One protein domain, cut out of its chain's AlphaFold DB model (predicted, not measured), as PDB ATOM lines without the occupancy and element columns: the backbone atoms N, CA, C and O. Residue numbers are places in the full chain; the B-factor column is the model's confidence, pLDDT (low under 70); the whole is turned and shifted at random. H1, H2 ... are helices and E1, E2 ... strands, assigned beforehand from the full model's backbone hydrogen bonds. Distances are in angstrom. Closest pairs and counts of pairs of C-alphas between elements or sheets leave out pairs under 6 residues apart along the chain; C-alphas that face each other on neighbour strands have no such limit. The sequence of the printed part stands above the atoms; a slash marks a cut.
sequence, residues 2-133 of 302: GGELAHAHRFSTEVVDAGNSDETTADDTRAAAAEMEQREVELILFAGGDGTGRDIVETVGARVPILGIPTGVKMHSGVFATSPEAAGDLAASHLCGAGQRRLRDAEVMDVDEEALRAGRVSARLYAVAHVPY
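This is residues 2 to 133 of the 302 residues of the protein "NAD+ kinase" of Thermoleophilia bacterium (UniProt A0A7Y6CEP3). Two short parallel strands, E1 and E2, lie in the middle of this domain, with H3 and H2 on one side of them and H4 on the other. A long two-stranded ribbon of E3 and E4 runs past H3, reaches E2 with the last residues of E4, and has the small helix H5 at its far end, while H1 lies away from the other named elements behind a long link. The printed part has 132 residues with five named helices and four named strands, in the order H1, H2, E1, H3, E2, H4, E3, H5, E4. E1 and E2 form one sheet, parallel, and E3 and E4 another, antiparallel; the class is mixed, helices and strands. The whole is compact, with a radius of gyration of the C-alphas of 15.1 A, and its C-alphas span 46 by 38 by 26 A.

H1 holds residues 2 to 8 and starts at C-alpha 2, at (39.246, 10.557, -43.299). H2 holds residues 26 to 38 and is 18.5 A long from first to last C-alpha. E1, residues 44 to 48, is 12.4 A long and begins at C-alpha 44, at (39.988, 23.165, -48.206). H3, residues 50 to 60, measures 15.3 A, and E2, residues 66 to 70, measures 12.9 A. H4, residues 84 to 96, is 17.8 A long. E3, residues 103 to 111, is 24.1 A long. H5 has five residues, 113 to 117. E4, residues 123 to 132, is 22.7 A long and bends by 75 degrees at residue 126; its last C-alpha, 132, is at (32.392, 29.869, -49.199).

H1 is apart from each of the other named elements. H2 and H3 touch, with the closest C-alphas, those of Ala 33 and Ile 56, 5.8 A apart. They run the same way at a steep tilt of 40 degrees. E1 and E2 are parallel neighbours at 29 degrees, with N 67 and O 44 at 2.9 A and N 69 and O 46 at 2.7 A, within hydrogen-bond range. E1, H3 and E2 form a strand-helix-strand unit, two parallel neighbour strands with a helix between them along the chain, and its crossover is right-handed. The closest C-alphas of E2 and H4, those of Ile 69 and Pro 84, are 5.2 A apart. E3 and E4 are antiparallel neighbours at 153 degrees, with N 106 and O 129 at 2.9 A and N 124 and O 110 at 3.0 A, within hydrogen-bond range. The closest C-alphas of H3 and E3, those of Arg 54 and Val 108, are 6.4 A apart; for H3 and E4 they are those of Val 57 and Ala 129, at 6.6 A. Between E2 and E4 the closest C-alphas are those of Ile 66 and Val 131, at 5.2 A. E1 is apart from both E3 and E4, and H5 is apart from H3. In H1, H2, H3, H4 and H5 every O i to N i+4 pair is within hydrogen-bond range.

The C-alphas farthest apart, those of Ala 98 and Ala 118, are 48.0 A apart. The printed part has no cut. The links H1 to H2, with 17 residues, and E2 to H4, with 13, are long. The mean pLDDT of the printed part is 78.3; 35 residues are under 70, among them residues 72 to 77 and residues 110 to 125, and H5 has a mean of 52.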
ATOM      1  N   GLY A   2      40.019   9.690 -42.379       77.81
ATOM      2  CA  GLY A   2      39.246  10.557 -43.299       77.81
ATOM      3  C   GLY A   2      39.003   9.959 -44.696       77.81
ATOM      4  O   GLY A   2      37.868   9.919 -45.166       77.81
ATOM      5  N   GLY A   3      40.053   9.414 -45.325       82.69
ATOM      6  CA  GLY A   3      39.950   8.766 -46.641       82.69
ATOM      7  C   GLY A   3      39.049   7.524 -46.651       82.69
ATOM      8  O   GLY A   3      38.279   7.328 -47.587       82.69
ATOM      9  N   GLU A   4      39.074   6.723 -45.582       84.25
ATOM     10  CA  GLU A   4      38.230   5.525 -45.448       84.25
ATOM     11  C   GLU A   4      36.744   5.893 -45.356       84.25
ATOM     12  O   GLU A   4      35.911   5.264 -46.007       84.25
ATOM     13  N   LEU A   5      36.411   6.944 -44.595       86.19
ATOM     14  CA  LEU A   5      35.042   7.440 -44.469       86.19
ATOM     15  C   LEU A   5      34.529   7.987 -45.810       86.19
ATOM     16  O   LEU A   5      33.435   7.632 -46.249       86.19
ATOM     17  N   ALA A   6      35.332   8.798 -46.501       87.50
ATOM     18  CA  ALA A   6      34.966   9.335 -47.810       87.50
ATOM     19  C   ALA A   6      34.752   8.216 -48.850       87.50
ATOM     20  O   ALA A   6      33.767   8.240 -49.594       87.50
ATOM     21  N   HIS A   7      35.597   7.180 -48.835       86.88
ATOM     22  CA  HIS A   7      35.419   5.996 -49.673       86.88
ATOM     23  C   HIS A   7      34.144   5.210 -49.306       86.88
ATOM     24  O   HIS A   7      33.396   4.794 -50.194       86.88
ATOM     25  N   ALA A   8      33.835   5.040 -48.015       90.44
ATOM     26  CA  ALA A   8      32.602   4.389 -47.558       90.44
ATOM     27  C   ALA A   8      31.333   5.130 -48.029       90.44
ATOM     28  O   ALA A   8      30.331   4.498 -48.370       90.44
ATOM     29  N   HIS A   9      31.403   6.460 -48.133       88.38
ATOM     30  CA  HIS A   9      30.348   7.309 -48.695       88.38
ATOM     31  C   HIS A   9      30.407   7.463 -50.226       88.38
ATOM     32  O   HIS A   9      29.620   8.219 -50.792       88.38
ATOM     33  N   ARG A  10      31.257   6.682 -50.909       90.94
ATOM     34  CA  ARG A  10      31.377   6.603 -52.378       90.94
ATOM     35  C   ARG A  10      31.871   7.882 -53.052       90.94
ATOM     36  O   ARG A  10      31.609   8.086 -54.238       90.94
ATOM     37  N   PHE A  11      32.606   8.724 -52.334       86.69
ATOM     38  CA  PHE A  11      33.346   9.804 -52.972       86.69
ATOM     39  C   PHE A  11      34.528   9.236 -53.766       86.69
ATOM     40  O   PHE A  11      35.190   8.287 -53.332       86.69
ATOM     41  N   SER A  12      34.808   9.829 -54.928       88.56
ATOM     42  CA  SER A  12      36.092   9.618 -55.600       88.56
ATOM     43  C   SER A  12      37.168  10.276 -54.742       88.56
ATOM     44  O   SER A  12      37.061  11.458 -54.422       88.56
ATOM     45  N   THR A  13      38.141   9.488 -54.292       88.44
ATOM     46  CA  THR A  13      39.129   9.915 -53.300       88.44
ATOM     47  C   THR A  13      40.533   9.607 -53.788       88.44
ATOM     48  O   THR A  13      40.806   8.518 -54.290       88.44
ATOM     49  N   GLU A  14      41.424  10.570 -53.600       88.00
ATOM     50  CA  GLU A  14      42.866  10.374 -53.627       88.00
ATOM     51  C   GLU A  14      43.374  10.715 -52.226       88.00
ATOM     52  O   GLU A  14      43.108  11.801 -51.711       88.00
ATOM     53  N   VAL A  15      44.034   9.761 -51.568       85.12
ATOM     54  CA  VAL A  15      44.613   9.986 -50.240       85.12
ATOM     55  C   VAL A  15      46.026  10.501 -50.432       85.12
ATOM     56  O   VAL A  15      46.856   9.818 -51.028       85.12
ATOM     57  N   VAL A  16      46.287  11.696 -49.915       79.38
ATOM     58  CA  VAL A  16      47.613  12.302 -49.943       79.38
ATOM     59  C   VAL A  16      48.288  12.056 -48.600       79.38
ATOM     60  O   VAL A  16      47.695  12.316 -47.553       79.38
ATOM     61  N   ASP A  17      49.498  11.503 -48.631       70.50
ATOM     62  CA  ASP A  17      50.283  11.240 -47.424       70.50
ATOM     63  C   ASP A  17      50.951  12.541 -46.962       70.50
ATOM     64  O   ASP A  17      51.879  13.031 -47.605       70.50
ATOM     65  N   ALA A  18      50.428  13.126 -45.885       64.25
ATOM     66  CA  ALA A  18      50.903  14.387 -45.316       64.25
ATOM     67  C   ALA A  18      51.644  14.208 -43.977       64.25
ATOM     68  O   ALA A  18      51.873  15.192 -43.281       64.25
ATOM     69  N   GLY A  19      52.016  12.974 -43.618       60.34
ATOM     70  CA  GLY A  19      52.656  12.654 -42.343       60.34
ATOM     71  C   GLY A  19      51.945  11.496 -41.649       60.34
ATOM     72  O   GLY A  19      50.724  11.496 -41.497       60.34
ATOM     73  N   ASN A  20      52.715  10.484 -41.252       59.94
ATOM     74  CA  ASN A  20      52.200   9.243 -40.688       59.94
ATOM     75  C   ASN A  20      52.819   9.022 -39.299       59.94
ATOM     76  O   ASN A  20      53.920   8.482 -39.171       59.94
ATOM     77  N   SER A  21      52.106   9.456 -38.262       57.75
ATOM     78  CA  SER A  21      52.342   9.073 -36.868       57.75
ATOM     79  C   SER A  21      51.025   9.101 -36.093       57.75
ATOM     80  O   SER A  21      50.135   9.891 -36.397       57.75
ATOM     81  N   ASP A  22      50.897   8.227 -35.090       65.06
ATOM     82  CA  ASP A  22      49.700   8.120 -34.237       65.06
ATOM     83  C   ASP A  22      49.364   9.436 -33.495       65.06
ATOM     84  O   ASP A  22      48.233   9.630 -33.051       65.06
ATOM     85  N   GLU A  23      50.324  10.366 -33.414       73.25
ATOM     86  CA  GLU A  23      50.145  11.755 -32.988       73.25
ATOM     87  C   GLU A  23      50.478  12.702 -34.150       73.25
ATOM     88  O   GLU A  23      51.525  12.564 -34.785       73.25
ATOM     89  N   THR A  24      49.592  13.664 -34.421       81.81
ATOM     90  CA  THR A  24      49.771  14.700 -35.454       81.81
ATOM     91  C   THR A  24      50.017  16.057 -34.807       81.81
ATOM     92  O   THR A  24      49.628  16.311 -33.666       81.81
ATOM     93  N   THR A  25      50.679  16.939 -35.544       87.31
ATOM     94  CA  THR A  25      51.126  18.258 -35.106       87.31
ATOM     95  C   THR A  25      50.593  19.361 -36.025       87.31
ATOM     96  O   THR A  25      50.023  19.117 -37.092       87.31
ATOM     97  N   ALA A  26      50.803  20.617 -35.626       88.81
ATOM     98  CA  ALA A  26      50.504  21.775 -36.468       88.81
ATOM     99  C   ALA A  26      51.312  21.768 -37.784       88.81
ATOM    100  O   ALA A  26      50.811  22.213 -38.818       88.81
ATOM    101  N   ASP A  27      52.539  21.228 -37.774       88.69
ATOM    102  CA  ASP A  27      53.360  21.092 -38.984       88.69
ATOM    103  C   ASP A  27      52.721  20.146 -40.005       88.69
ATOM    104  O   ASP A  27      52.727  20.453 -41.196       88.69
ATOM    105  N   ASP A  28      52.087  19.061 -39.551       89.69
ATOM    106  CA  ASP A  28      51.373  18.127 -40.432       89.69
ATOM    107  C   ASP A  28      50.157  18.805 -41.086       89.69
ATOM    108  O   ASP A  28      49.902  18.640 -42.281       89.69
ATOM    109  N   THR A  29      49.442  19.656 -40.336       90.94
ATOM    110  CA  THR A  29      48.336  20.470 -40.881       90.94
ATOM    111  C   THR A  29      48.840  21.438 -41.951       90.94
ATOM    112  O   THR A  29      48.241  21.550 -43.024       90.94
ATOM    113  N   ARG A  30      49.965  22.120 -41.696       92.75
ATOM    114  CA  ARG A  30      50.577  23.036 -42.665       92.75
ATOM    115  C   ARG A  30      51.076  22.307 -43.909       92.75
ATOM    116  O   ARG A  30      50.850  22.799 -45.011       92.75
ATOM    117  N   ALA A  31      51.705  21.144 -43.753       91.44
ATOM    118  CA  ALA A  31      52.170  20.319 -44.864       91.44
ATOM    119  C   ALA A  31      51.000  19.849 -45.743       91.44
ATOM    120  O   ALA A  31      51.045  20.016 -46.962       91.44
ATOM    121  N   ALA A  32      49.918  19.358 -45.129       91.56
ATOM    122  CA  ALA A  32      48.704  18.968 -45.842       91.56
ATOM    123  C   ALA A  32      48.089  20.144 -46.618       91.56
ATOM    124  O   ALA A  32      47.738  19.999 -47.788       91.56
ATOM    125  N   ALA A  33      47.994  21.324 -45.996       93.56
ATOM    126  CA  ALA A  33      47.452  22.519 -46.638       93.56
ATOM    127  C   ALA A  33      48.323  22.997 -47.818       93.56
ATOM    128  O   ALA A  33      47.784  23.373 -48.859       93.56
ATOM    129  N   ALA A  34      49.653  22.938 -47.688       93.44
ATOM    130  CA  ALA A  34      50.587  23.309 -48.753       93.44
ATOM    131  C   ALA A  34      50.486  22.364 -49.958       93.44
ATOM    132  O   ALA A  34      50.501  22.806 -51.104       93.44
ATOM    133  N   GLU A  35      50.359  21.065 -49.704       93.00
ATOM    134  CA  GLU A  35      50.191  20.051 -50.743       93.00
ATOM    135  C   GLU A  35      48.834  20.196 -51.455       93.00
ATOM    136  O   GLU A  35      48.761  20.121 -52.682       93.00
ATOM    137  N   MET A  36      47.757  20.479 -50.711       92.75
ATOM    138  CA  MET A  36      46.447  20.802 -51.293       92.75
ATOM    139  C   MET A  36      46.503  22.062 -52.167       92.75
ATOM    140  O   MET A  36      45.925  22.081 -53.253       92.75
ATOM    141  N   GLU A  37      47.226  23.100 -51.739       93.81
ATOM    142  CA  GLU A  37      47.447  24.303 -52.545       93.81
ATOM    143  C   GLU A  37      48.219  24.005 -53.838       93.81
ATOM    144  O   GLU A  37      47.810  24.456 -54.907       93.81
ATOM    145  N   GLN A  38      49.293  23.211 -53.775       93.12
ATOM    146  CA  GLN A  38      50.071  22.817 -54.960       93.12
ATOM    147  C   GLN A  38      49.247  22.019 -55.977       93.12
ATOM    148  O   GLN A  38      49.520  22.072 -57.175       93.12
ATOM    149  N   ARG A  39      48.231  21.294 -55.501       92.31
ATOM    150  CA  ARG A  39      47.273  20.543 -56.322       92.31
ATOM    151  C   ARG A  39      46.100  21.387 -56.819       92.31
ATOM    152  O   ARG A  39      45.201  20.838 -57.450       92.31
ATOM    153  N   GLU A  40      46.106  22.689 -56.537       92.94
ATOM    154  CA  GLU A  40      45.102  23.655 -56.988       92.94
ATOM    155  C   GLU A  40      43.666  23.262 -56.591       92.94
ATOM    156  O   GLU A  40      42.725  23.407 -57.374       92.94
ATOM    157  N   VAL A  41      43.477  22.748 -55.366       93.19
ATOM    158  CA  VAL A  41      42.132  22.390 -54.888       93.19
ATOM    159  C   VAL A  41      41.208  23.611 -54.855       93.19
ATOM    160  O   VAL A  41      41.613  24.726 -54.532       93.19
ATOM    161  N   GLU A  42      39.924  23.398 -55.141       91.75
ATOM    162  CA  GLU A  42      38.932  24.482 -55.167       91.75
ATOM    163  C   GLU A  42      38.491  24.938 -53.766       91.75
ATOM    164  O   GLU A  42      38.019  26.063 -53.597       91.75
ATOM    165  N   LEU A  43      38.613  24.060 -52.768       92.69
ATOM    166  CA  LEU A  43      38.198  24.293 -51.388       92.69
ATOM    167  C   LEU A  43      38.980  23.377 -50.442       92.69
ATOM    168  O   LEU A  43      39.029  22.167 -50.656       92.69
ATOM    169  N   ILE A  44      39.496  23.938 -49.350       94.75
ATOM    170  CA  ILE A  44      39.988  23.165 -48.206       94.75
ATOM    171  C   ILE A  44      38.880  23.100 -47.155       94.75
ATOM    172  O   ILE A  44      38.541  24.098 -46.516       94.75
ATOM    173  N   LEU A  45      38.313  21.908 -46.974       92.69
ATOM    174  CA  LEU A  45      37.368  21.610 -45.901       92.69
ATOM    175  C   LEU A  45      38.128  20.939 -44.754       92.69
ATOM    176  O   LEU A  45      38.758  19.904 -44.960       92.69
ATOM    177  N   PHE A  46      38.064  21.507 -43.552       92.12
ATOM    178  CA  PHE A  46      38.837  21.013 -42.410       92.12
ATOM    179  C   PHE A  46      37.979  20.885 -41.153       92.12
ATOM    180  O   PHE A  46      37.021  21.629 -40.979       92.12
ATOM    181  N   ALA A  47      38.316  19.953 -40.264       89.56
ATOM    182  CA  ALA A  47      37.643  19.754 -38.981       89.56
ATOM    183  C   ALA A  47      38.639  20.023 -37.850       89.56
ATOM    184  O   ALA A  47      39.680  19.373 -37.789       89.56
ATOM    185  N   GLY A  48      38.351  20.986 -36.974       85.00
ATOM    186  CA  GLY A  48      39.312  21.420 -35.961       85.00
ATOM    187  C   GLY A  48      38.911  22.706 -35.244       85.00
ATOM    188  O   GLY A  48      37.785  23.175 -35.396       85.00
ATOM    189  N   GLY A  49      39.854  23.240 -34.463       83.62
ATOM    190  CA  GLY A  49      39.740  24.477 -33.680       83.62
ATOM    191  C   GLY A  49      40.211  25.727 -34.439       83.62
ATOM    192  O   GLY A  49      40.690  25.630 -35.570       83.62
ATOM    193  N   ASP A  50      40.140  26.904 -33.803       82.12
ATOM    194  CA  ASP A  50      40.719  28.146 -34.352       82.12
ATOM    195  C   ASP A  50      42.212  27.997 -34.685       82.12
ATOM    196  O   ASP A  50      42.650  28.494 -35.719       82.12
ATOM    197  N   GLY A  51      42.969  27.247 -33.872       86.31
ATOM    198  CA  GLY A  51      44.375  26.924 -34.144       86.31
ATOM    199  C   GLY A  51      44.573  26.205 -35.482       86.31
ATOM    200  O   GLY A  51      45.431  26.590 -36.265       86.31
ATOM    201  N   THR A  52      43.703  25.248 -35.816       89.31
ATOM    202  CA  THR A  52      43.734  24.565 -37.120       89.31
ATOM    203  C   THR A  52      43.448  25.536 -38.266       89.31
ATOM    204  O   THR A  52      44.133  25.519 -39.284       89.31
ATOM    205  N   GLY A  53      42.451  26.413 -38.102       89.50
ATOM    206  CA  GLY A  53      42.146  27.449 -39.092       89.50
ATOM    207  C   GLY A  53      43.313  28.422 -39.288       89.50
ATOM    208  O   GLY A  53      43.631  28.781 -40.419       89.50
ATOM    209  N   ARG A  54      43.985  28.798 -38.195       89.00
ATOM    210  CA  ARG A  54      45.201  29.617 -38.198       89.00
ATOM    211  C   ARG A  54      46.330  28.943 -38.973       89.00
ATOM    212  O   ARG A  54      46.881  29.578 -39.867       89.00
ATOM    213  N   ASP A  55      46.632  27.681 -38.668       92.62
ATOM    214  CA  ASP A  55      47.698  26.920 -39.329       92.62
ATOM    215  C   ASP A  55      47.470  26.825 -40.841       92.62
ATOM    216  O   ASP A  55      48.384  27.053 -41.632       92.62
ATOM    217  N   ILE A  56      46.231  26.550 -41.262       94.06
ATOM    218  CA  ILE A  56      45.879  26.478 -42.684       94.06
ATOM    219  C   ILE A  56      46.076  27.842 -43.355       94.06
ATOM    220  O   ILE A  56      46.696  27.922 -44.415       94.06
ATOM    221  N   VAL A  57      45.574  28.920 -42.748       91.38
ATOM    222  CA  VAL A  57      45.633  30.271 -43.334       91.38
ATOM    223  C   VAL A  57      47.048  30.825 -43.365       91.38
ATOM    224  O   VAL A  57      47.392  31.546 -44.296       91.38
ATOM    225  N   GLU A  58      47.890  30.480 -42.399       91.12
ATOM    226  CA  GLU A  58      49.310  30.817 -42.438       91.12
ATOM    227  C   GLU A  58      49.999  30.213 -43.668       91.12
ATOM    228  O   GLU A  58      50.802  30.885 -44.318       91.12
ATOM    229  N   THR A  59      49.622  28.987 -44.038       92.62
ATOM    230  CA  THR A  59      50.158  28.307 -45.217       92.62
ATOM    231  C   THR A  59      49.578  28.857 -46.518       92.62
ATOM    232  O   THR A  59      50.327  29.345 -47.362       92.62
ATOM    233  N   VAL A  60      48.254  28.800 -46.705       92.06
ATOM    234  CA  VAL A  60      47.609  29.069 -48.011       92.06
ATOM    235  C   VAL A  60      47.140  30.521 -48.177       92.06
ATOM    236  O   VAL A  60      46.789  30.967 -49.272       92.06
ATOM    237  N   GLY A  61      47.144  31.306 -47.098       86.19
ATOM    238  CA  GLY A  61      46.635  32.677 -47.088       86.19
ATOM    239  C   GLY A  61      45.193  32.763 -47.592       86.19
ATOM    240  O   GLY A  61      44.331  31.969 -47.224       86.19
ATOM    241  N   ALA A  62      44.942  33.729 -48.476       83.19
ATOM    242  CA  ALA A  62      43.671  33.879 -49.186       83.19
ATOM    243  C   ALA A  62      43.682  33.224 -50.585       83.19
ATOM    244  O   ALA A  62      42.787  33.478 -51.383       83.19
ATOM    245  N   ARG A  63      44.701  32.426 -50.936       89.81
ATOM    246  CA  ARG A  63      44.839  31.877 -52.300       89.81
ATOM    247  C   ARG A  63      43.873  30.723 -52.552       89.81
ATOM    248  O   ARG A  63      43.340  30.614 -53.653       89.81
ATOM    249  N   VAL A  64      43.605  29.923 -51.521       93.00
ATOM    250  CA  VAL A  64      42.657  28.807 -51.558       93.00
ATOM    251  C   VAL A  64      41.506  29.090 -50.589       93.00
ATOM    252  O   VAL A  64      41.765  29.429 -49.431       93.00
ATOM    253  N   PRO A  65      40.239  28.971 -51.020       91.56
ATOM    254  CA  PRO A  65      39.107  29.068 -50.114       91.56
ATOM    255  C   PRO A  65      39.147  27.988 -49.037       91.56
ATOM    256  O   PRO A  65      39.439  26.827 -49.329       91.56
ATOM    257  N   ILE A  66      38.784  28.350 -47.808       94.06
ATOM    258  CA  ILE A  66      38.729  27.413 -46.685       94.06
ATOM    259  C   ILE A  66      37.348  27.408 -46.037       94.06
ATOM    260  O   ILE A  66      36.655  28.425 -46.018       94.06
ATOM    261  N   LEU A  67      36.948  26.267 -45.484       92.00
ATOM    262  CA  LEU A  67      35.722  26.125 -44.709       92.00
ATOM    263  C   LEU A  67      35.963  25.180 -43.533       92.00
ATOM    264  O   LEU A  67      36.371  24.034 -43.712       92.00
ATOM    265  N   GLY A  68      35.695  25.663 -42.325       90.62
ATOM    266  CA  GLY A  68      35.841  24.878 -41.108       90.62
ATOM    267  C   GLY A  68      34.550  24.154 -40.717       90.62
ATOM    268  O   GLY A  68      33.481  24.762 -40.635       90.62
ATOM    269  N   ILE A  69      34.659  22.862 -40.423       89.38
ATOM    270  CA  ILE A  69      33.640  22.024 -39.790       89.38
ATOM    271  C   ILE A  69      33.792  22.195 -38.270       89.38
ATOM    272  O   ILE A  69      34.851  21.857 -37.732       89.38
ATOM    273  N   PRO A  70      32.774  22.703 -37.556       77.00
ATOM    274  CA  PRO A  70      32.869  22.888 -36.112       77.00
ATOM    275  C   PRO A  70      32.899  21.532 -35.389       77.00
ATOM    276  O   PRO A  70      31.996  20.714 -35.563       77.00
ATOM    277  N   THR A  71      33.919  21.300 -34.558       77.88
ATOM    278  CA  THR A  71      34.107  20.053 -33.785       77.88
ATOM    279  C   THR A  71      33.988  20.235 -32.264       77.88
ATOM    280  O   THR A  71      34.120  19.262 -31.523       77.88
ATOM    281  N   GLY A  72      33.711  21.451 -31.773       66.12
ATOM    282  CA  GLY A  72      33.634  21.751 -30.339       66.12
ATOM    283  C   GLY A  72      33.369  23.226 -30.011       66.12
ATOM    284  O   GLY A  72      33.044  24.026 -30.889       66.12
ATOM    285  N   VAL A  73      33.471  23.576 -28.721       44.31
ATOM    286  CA  VAL A  73      33.198  24.921 -28.181       44.31
ATOM    287  C   VAL A  73      34.440  25.814 -28.236       44.31
ATOM    288  O   VAL A  73      35.487  25.420 -27.729       44.31
ATOM    289  N   LYS A  74      34.244  27.046 -28.742       52.16
ATOM    290  CA  LYS A  74      35.192  28.181 -28.902       52.16
ATOM    291  C   LYS A  74      35.825  28.320 -30.291       52.16
ATOM    292  O   LYS A  74      37.037  28.326 -30.430       52.16
ATOM    293  N   MET A  75      34.970  28.487 -31.300       62.03
ATOM    294  CA  MET A  75      35.367  28.876 -32.655       62.03
ATOM    295  C   MET A  75      35.098  30.376 -32.824       62.03
ATOM    296  O   MET A  75      33.949  30.794 -32.963       62.03
ATOM    297  N   HIS A  76      36.139  31.193 -32.725       62.59
ATOM    298  CA  HIS A  76      36.095  32.653 -32.809       62.59
ATOM    299  C   HIS A  76      36.322  33.167 -34.234       62.59
ATOM    300  O   HIS A  76      35.902  34.277 -34.562       62.59
ATOM    301  N   SER A  77      36.962  32.368 -35.086       69.25
ATOM    302  CA  SER A  77      37.225  32.710 -36.481       69.25
ATOM    303  C   SER A  77      35.962  32.621 -37.340       69.25
ATOM    304  O   SER A  77      35.190  31.666 -37.265       69.25
ATOM    305  N   GLY A  78      35.787  33.573 -38.256       73.00
ATOM    306  CA  GLY A  78      34.664  33.632 -39.199       73.00
ATOM    307  C   GLY A  78      34.701  32.588 -40.325       73.00
ATOM    308  O   GLY A  78      33.896  32.678 -41.259       73.00
ATOM    309  N   VAL A  79      35.643  31.640 -40.257       82.12
ATOM    310  CA  VAL A  79      35.893  30.591 -41.260       82.12
ATOM    311  C   VAL A  79      35.119  29.301 -41.008       82.12
ATOM    312  O   VAL A  79      35.069  28.436 -41.881       82.12
ATOM    313  N   PHE A  80      34.493  29.171 -39.838       83.44
ATOM    314  CA  PHE A  80      33.710  27.995 -39.474       83.44
ATOM    315  C   PHE A  80      32.254  28.124 -39.907       83.44
ATOM    316  O   PHE A  80      31.635  29.187 -39.800       83.44
ATOM    317  N   ALA A  81      31.697  27.012 -40.379       79.62
ATOM    318  CA  ALA A  81      30.265  26.882 -40.575       79.62
ATOM    319  C   ALA A  81      29.533  26.817 -39.228       79.62
ATOM    320  O   ALA A  81      30.111  26.552 -38.175       79.62
ATOM    321  N   THR A  82      28.219  27.020 -39.274       69.88
ATOM    322  CA  THR A  82      27.359  27.034 -38.087       69.88
ATOM    323  C   THR A  82      27.150  25.651 -37.464       69.88
ATOM    324  O   THR A  82      26.894  25.558 -36.269       69.88
ATOM    325  N   SER A  83      27.245  24.592 -38.268       74.50
ATOM    326  CA  SER A  83      27.184  23.185 -37.857       74.50
ATOM    327  C   SER A  83      27.915  22.313 -38.893       74.50
ATOM    328  O   SER A  83      28.200  22.806 -39.993       74.50
ATOM    329  N   PRO A  84      28.211  21.032 -38.600       83.56
ATOM    330  CA  PRO A  84      28.784  20.121 -39.590       83.56
ATOM    331  C   PRO A  84      27.906  19.946 -40.836       83.56
ATOM    332  O   PRO A  84      28.417  19.940 -41.955       83.56
ATOM    333  N   GLU A  85      26.583  19.882 -40.669       81.94
ATOM    334  CA  GLU A  85      25.624  19.798 -41.776       81.94
ATOM    335  C   GLU A  85      25.664  21.068 -42.628       81.94
ATOM    336  O   GLU A  85      25.709  20.989 -43.853       81.94
ATOM    337  N   ALA A  86      25.730  22.245 -41.993       76.75
ATOM    338  CA  ALA A  86      25.861  23.511 -42.708       76.75
ATOM    339  C   ALA A  86      27.189  23.611 -43.475       76.75
ATOM    340  O   ALA A  86      27.217  24.183 -44.565       76.75
ATOM    341  N   ALA A  87      28.278  23.047 -42.938       85.19
ATOM    342  CA  ALA A  87      29.552  22.957 -43.650       85.19
ATOM    343  C   ALA A  87      29.416  22.098 -44.915       85.19
ATOM    344  O   ALA A  87      29.877  22.499 -45.982       85.19
ATOM    345  N   GLY A  88      28.735  20.953 -44.806       87.75
ATOM    346  CA  GLY A  88      28.437  20.071 -45.934       87.75
ATOM    347  C   GLY A  88      27.574  20.747 -47.004       87.75
ATOM    348  O   GLY A  88      27.943  20.733 -48.177       87.75
ATOM    349  N   ASP A  89      26.477  21.395 -46.602       83.81
ATOM    350  CA  ASP A  89      25.591  22.147 -47.503       83.81
ATOM    351  C   ASP A  89      26.347  23.270 -48.235       83.81
ATOM    352  O   ASP A  89      26.210  23.425 -49.452       83.81
ATOM    353  N   LEU A  90      27.168  24.048 -47.517       83.44
ATOM    354  CA  LEU A  90      27.969  25.132 -48.097       83.44
ATOM    355  C   LEU A  90      29.039  24.601 -49.053       83.44
ATOM    356  O   LEU A  90      29.203  25.159 -50.140       83.44
ATOM    357  N   ALA A  91      29.737  23.524 -48.686       89.75
ATOM    358  CA  ALA A  91      30.718  22.879 -49.553       89.75
ATOM    359  C   ALA A  91      30.056  22.348 -50.833       89.75
ATOM    360  O   ALA A  91      30.518  22.643 -51.934       89.75
ATOM    361  N   ALA A  92      28.926  21.645 -50.713       87.69
ATOM    362  CA  ALA A  92      28.167  21.146 -51.856       87.69
ATOM    363  C   ALA A  92      27.652  22.289 -52.741       87.69
ATOM    364  O   ALA A  92      27.766  22.225 -53.963       87.69
ATOM    365  N   SER A  93      27.131  23.365 -52.147       83.56
ATOM    366  CA  SER A  93      26.691  24.540 -52.902       83.56
ATOM    367  C   SER A  93      27.847  25.236 -53.622       83.56
ATOM    368  O   SER A  93      27.640  25.762 -54.714       83.56
ATOM    369  N   HIS A  94      29.037  25.278 -53.021       85.25
ATOM    370  CA  HIS A  94      30.215  25.908 -53.613       85.25
ATOM    371  C   HIS A  94      30.787  25.086 -54.775       85.25
ATOM    372  O   HIS A  94      31.116  25.655 -55.813       85.25
ATOM    373  N   LEU A  95      30.875  23.765 -54.602       86.88
ATOM    374  CA  LEU A  95      31.490  22.847 -55.564       86.88
ATOM    375  C   LEU A  95      30.532  22.436 -56.693       86.88
ATOM    376  O   LEU A  95      30.946  22.299 -57.839       86.88
ATOM    377  N   CYS A  96      29.245  22.245 -56.387       82.81
ATOM    378  CA  CYS A  96      28.265  21.668 -57.316       82.81
ATOM    379  C   CYS A  96      27.184  22.662 -57.778       82.81
ATOM    380  O   CYS A  96      26.385  22.335 -58.658       82.81
ATOM    381  N   GLY A  97      27.093  23.849 -57.172       68.81
ATOM    382  CA  GLY A  97      26.053  24.825 -57.490       68.81
ATOM    383  C   GLY A  97      26.214  25.435 -58.887       68.81
ATOM    384  O   GLY A  97      27.292  25.875 -59.266       68.81
ATOM    385  N   ALA A  98      25.114  25.558 -59.637       54.09
ATOM    386  CA  ALA A  98      25.081  26.164 -60.979       54.09
ATOM    387  C   ALA A  98      25.252  27.708 -61.000       54.09
ATOM    388  O   ALA A  98      24.949  28.358 -62.001       54.09
ATOM    389  N   GLY A  99      25.681  28.316 -59.887       54.88
ATOM    390  CA  GLY A  99      25.775  29.766 -59.688       54.88
ATOM    391  C   GLY A  99      27.204  30.269 -59.461       54.88
ATOM    392  O   GLY A  99      28.163  29.506 -59.439       54.88
ATOM    393  N   GLN A 100      27.356  31.587 -59.277       54.31
ATOM    394  CA  GLN A 100      28.644  32.196 -58.918       54.31
ATOM    395  C   GLN A 100      29.137  31.631 -57.580       54.31
ATOM    396  O   GLN A 100      28.462  31.807 -56.566       54.31
ATOM    397  N   ARG A 101      30.327  31.012 -57.583       66.12
ATOM    398  CA  ARG A 101      31.120  30.667 -56.393       66.12
ATOM    399  C   ARG A 101      31.323  31.928 -55.553       66.12
ATOM    400  O   ARG A 101      32.199  32.741 -55.834       66.12
ATOM    401  N   ARG A 102      30.441  32.152 -54.579       72.06
ATOM    402  CA  ARG A 102      30.477  33.335 -53.717       72.06
ATOM    403  C   ARG A 102      31.435  33.066 -52.575       72.06
ATOM    404  O   ARG A 102      31.201  32.188 -51.748       72.06
ATOM    405  N   LEU A 103      32.510  33.835 -52.567       80.00
ATOM    406  CA  LEU A 103      33.467  33.892 -51.480       80.00
ATOM    407  C   LEU A 103      33.256  35.196 -50.721       80.00
ATOM    408  O   LEU A 103      32.869  36.214 -51.301       80.00
ATOM    409  N   ARG A 104      33.516  35.155 -49.421       74.44
ATOM    410  CA  ARG A 104      33.670  36.352 -48.599       74.44
ATOM    411  C   ARG A 104      35.015  36.317 -47.900       74.44
ATOM    412  O   ARG A 104      35.531  35.239 -47.615       74.44
ATOM    413  N   ASP A 105      35.495  37.496 -47.550       69.38
ATOM    414  CA  ASP A 105      36.580  37.646 -46.595       69.38
ATOM    415  C   ASP A 105      36.060  37.345 -45.189       69.38
ATOM    416  O   ASP A 105      35.014  37.858 -44.774       69.38
ATOM    417  N   ALA A 106      36.776  36.490 -44.468       71.12
ATOM    418  CA  ALA A 106      36.485  36.135 -43.093       71.12
ATOM    419  C   ALA A 106      37.739  36.263 -42.231       71.12
ATOM    420  O   ALA A 106      38.835  35.872 -42.631       71.12
ATOM    421  N   GLU A 107      37.549  36.815 -41.040       64.19
ATOM    422  CA  GLU A 107      38.604  37.010 -40.055       64.19
ATOM    423  C   GLU A 107      38.975  35.677 -39.407       64.19
ATOM    424  O   GLU A 107      38.107  34.916 -38.971       64.19
ATOM    425  N   VAL A 108      40.270  35.404 -39.339       74.94
ATOM    426  CA  VAL A 108      40.845  34.284 -38.600       74.94
ATOM    427  C   VAL A 108      41.423  34.873 -37.330       74.94
ATOM    428  O   VAL A 108      42.223  35.811 -37.391       74.94
ATOM    429  N   MET A 109      40.968  34.378 -36.188       72.69
ATOM    430  CA  MET A 109      41.287  34.944 -34.885       72.69
ATOM    431  C   MET A 109      42.377  34.113 -34.215       72.69
ATOM    432  O   MET A 109      42.307  32.889 -34.203       72.69
ATOM    433  N   ASP A 110      43.360  34.785 -33.624       68.00
ATOM    434  CA  ASP A 110      44.317  34.169 -32.716       68.00
ATOM    435  C   ASP A 110      43.768  34.269 -31.296       68.00
ATOM    436  O   ASP A 110      43.630  35.368 -30.738       68.00
ATOM    437  N   VAL A 111      43.393  33.123 -30.740       61.44
ATOM    438  CA  VAL A 111      42.936  33.010 -29.361       61.44
ATOM    439  C   VAL A 111      44.116  32.499 -28.560       61.44
ATOM    440  O   VAL A 111      44.484  31.333 -28.650       61.44
ATOM    441  N   ASP A 112      44.713  33.389 -27.776       62.19
ATOM    442  CA  ASP A 112      45.749  33.009 -26.826       62.19
ATOM    443  C   ASP A 112      45.127  32.076 -25.774       62.19
ATOM    444  O   ASP A 112      44.398  32.508 -24.878       62.19
ATOM    445  N   GLU A 113      45.371  30.774 -25.919       55.72
ATOM    446  CA  GLU A 113      44.843  29.741 -25.031       55.72
ATOM    447  C   GLU A 113      45.371  29.865 -23.592       55.72
ATOM    448  O   GLU A 113      44.724  29.379 -22.660       55.72
ATOM    449  N   GLU A 114      46.527  30.505 -23.372       52.25
ATOM    450  CA  GLU A 114      47.052  30.799 -22.034       52.25
ATOM    451  C   GLU A 114      46.343  32.012 -21.421       52.25
ATOM    452  O   GLU A 114      45.928  31.962 -20.260       52.25
ATOM    453  N   ALA A 115      46.110  33.070 -22.201       50.78
ATOM    454  CA  ALA A 115      45.302  34.212 -21.773       50.78
ATOM    455  C   ALA A 115      43.843  33.810 -21.514       50.78
ATOM    456  O   ALA A 115      43.251  34.247 -20.524       50.78
ATOM    457  N   LEU A 116      43.292  32.916 -22.339       50.69
ATOM    458  CA  LEU A 116      41.967  32.326 -22.167       50.69
ATOM    459  C   LEU A 116      41.898  31.478 -20.890       50.69
ATOM    460  O   LEU A 116      40.935  31.599 -20.134       50.69
ATOM    461  N   ARG A 117      42.935  30.676 -20.600       50.75
ATOM    462  CA  ARG A 117      43.081  29.957 -19.319       50.75
ATOM    463  C   ARG A 117      43.194  30.901 -18.118       50.75
ATOM    464  O   ARG A 117      42.786  30.534 -17.022       50.75
ATOM    465  N   ALA A 118      43.692  32.117 -18.326       47.69
ATOM    466  CA  ALA A 118      43.779  33.172 -17.320       47.69
ATOM    467  C   ALA A 118      42.550  34.110 -17.282       47.69
ATOM    468  O   ALA A 118      42.616  35.168 -16.650       47.69
ATOM    469  N   GLY A 119      41.448  33.763 -17.961       39.81
ATOM    470  CA  GLY A 119      40.198  34.536 -17.955       39.81
ATOM    471  C   GLY A 119      40.239  35.842 -18.760       39.81
ATOM    472  O   GLY A 119      39.330  36.661 -18.653       39.81
ATOM    473  N   ARG A 120      41.276  36.065 -19.576       43.00
ATOM    474  CA  ARG A 120      41.389  37.225 -20.468       43.00
ATOM    475  C   ARG A 120      41.114  36.789 -21.901       43.00
ATOM    476  O   ARG A 120      41.952  36.165 -22.543       43.00
ATOM    477  N   VAL A 121      39.955  37.164 -22.434       46.66
ATOM    478  CA  VAL A 121      39.658  36.967 -23.859       46.66
ATOM    479  C   VAL A 121      40.406  38.035 -24.659       46.66
ATOM    480  O   VAL A 121      39.950  39.167 -24.786       46.66
ATOM    481  N   SER A 122      41.579  37.686 -25.183       49.97
ATOM    482  CA  SER A 122      42.302  38.486 -26.178       49.97
ATOM    483  C   SER A 122      42.268  37.748 -27.515       49.97
ATOM    484  O   SER A 122      43.284  37.211 -27.944       49.97
ATOM    485  N   ALA A 123      41.106  37.711 -28.169       54.72
ATOM    486  CA  ALA A 123      41.034  37.295 -29.568       54.72
ATOM    487  C   ALA A 123      41.604  38.432 -30.430       54.72
ATOM    488  O   ALA A 123      41.021  39.516 -30.496       54.72
ATOM    489  N   ARG A 124      42.771  38.222 -31.044       56.56
ATOM    490  CA  ARG A 124      43.385  39.195 -31.963       56.56
ATOM    491  C   ARG A 124      43.135  38.755 -33.395       56.56
ATOM    492  O   ARG A 124      43.193  37.568 -33.685       56.56
ATOM    493  N   LEU A 125      42.873  39.700 -34.295       59.00
ATOM    494  CA  LEU A 125      42.825  39.395 -35.723       59.00
ATOM    495  C   LEU A 125      44.199  38.867 -36.158       59.00
ATOM    496  O   LEU A 125      45.189  39.592 -36.050       59.00
ATOM    497  N   TYR A 126      44.248  37.622 -36.624       71.69
ATOM    498  CA  TYR A 126      45.465  36.993 -37.131       71.69
ATOM    499  C   TYR A 126      45.637  37.273 -38.619       71.69
ATOM    500  O   TYR A 126      46.644  37.822 -39.058       71.69
ATOM    501  N   ALA A 127      44.617  36.907 -39.392       74.00
ATOM    502  CA  ALA A 127      44.632  36.966 -40.843       74.00
ATOM    503  C   ALA A 127      43.205  37.049 -41.394       74.00
ATOM    504  O   ALA A 127      42.220  36.999 -40.657       74.00
ATOM    505  N   VAL A 128      43.101  37.169 -42.715       71.06
ATOM    506  CA  VAL A 128      41.838  37.123 -43.450       71.06
ATOM    507  C   VAL A 128      41.932  36.013 -44.490       71.06
ATOM    508  O   VAL A 128      42.935  35.917 -45.195       71.06
ATOM    509  N   ALA A 129      40.887  35.194 -44.584       82.81
ATOM    510  CA  ALA A 129      40.786  34.090 -45.532       82.81
ATOM    511  C   ALA A 129      39.527  34.215 -46.397       82.81
ATOM    512  O   ALA A 129      38.539  34.834 -45.991       82.81
ATOM    513  N   HIS A 130      39.545  33.598 -47.578       84.25
ATOM    514  CA  HIS A 130      38.349  33.464 -48.406       84.25
ATOM    515  C   HIS A 130      37.539  32.244 -47.969       84.25
ATOM    516  O   HIS A 130      38.076  31.147 -47.845       84.25
ATOM    517  N   VAL A 131      36.238  32.428 -47.760       84.75
ATOM    518  CA  VAL A 131      35.344  31.374 -47.260       84.75
ATOM    519  C   VAL A 131      34.108  31.284 -48.147       84.75
ATOM    520  O   VAL A 131      33.521  32.331 -48.460       84.75
ATOM    521  N   PRO A 132      33.675  30.071 -48.545       85.56
ATOM    522  CA  PRO A 132      32.392  29.869 -49.199       85.56
ATOM    523  C   PRO A 132      31.252  30.499 -48.408       85.56
ATOM    524  O   PRO A 132      31.117  30.314 -47.200       85.56
ATOM    525  N   TYR A 133      30.418  31.259 -49.105       72.62
ATOM    526  CA  TYR A 133      29.356  32.022 -48.480       72.62
ATOM    527  C   TYR A 133      28.064  31.915 -49.275       72.62
ATOM    528  O   TYR A 133      28.010  32.255 -50.459       72.62
TER     529      TYR A 133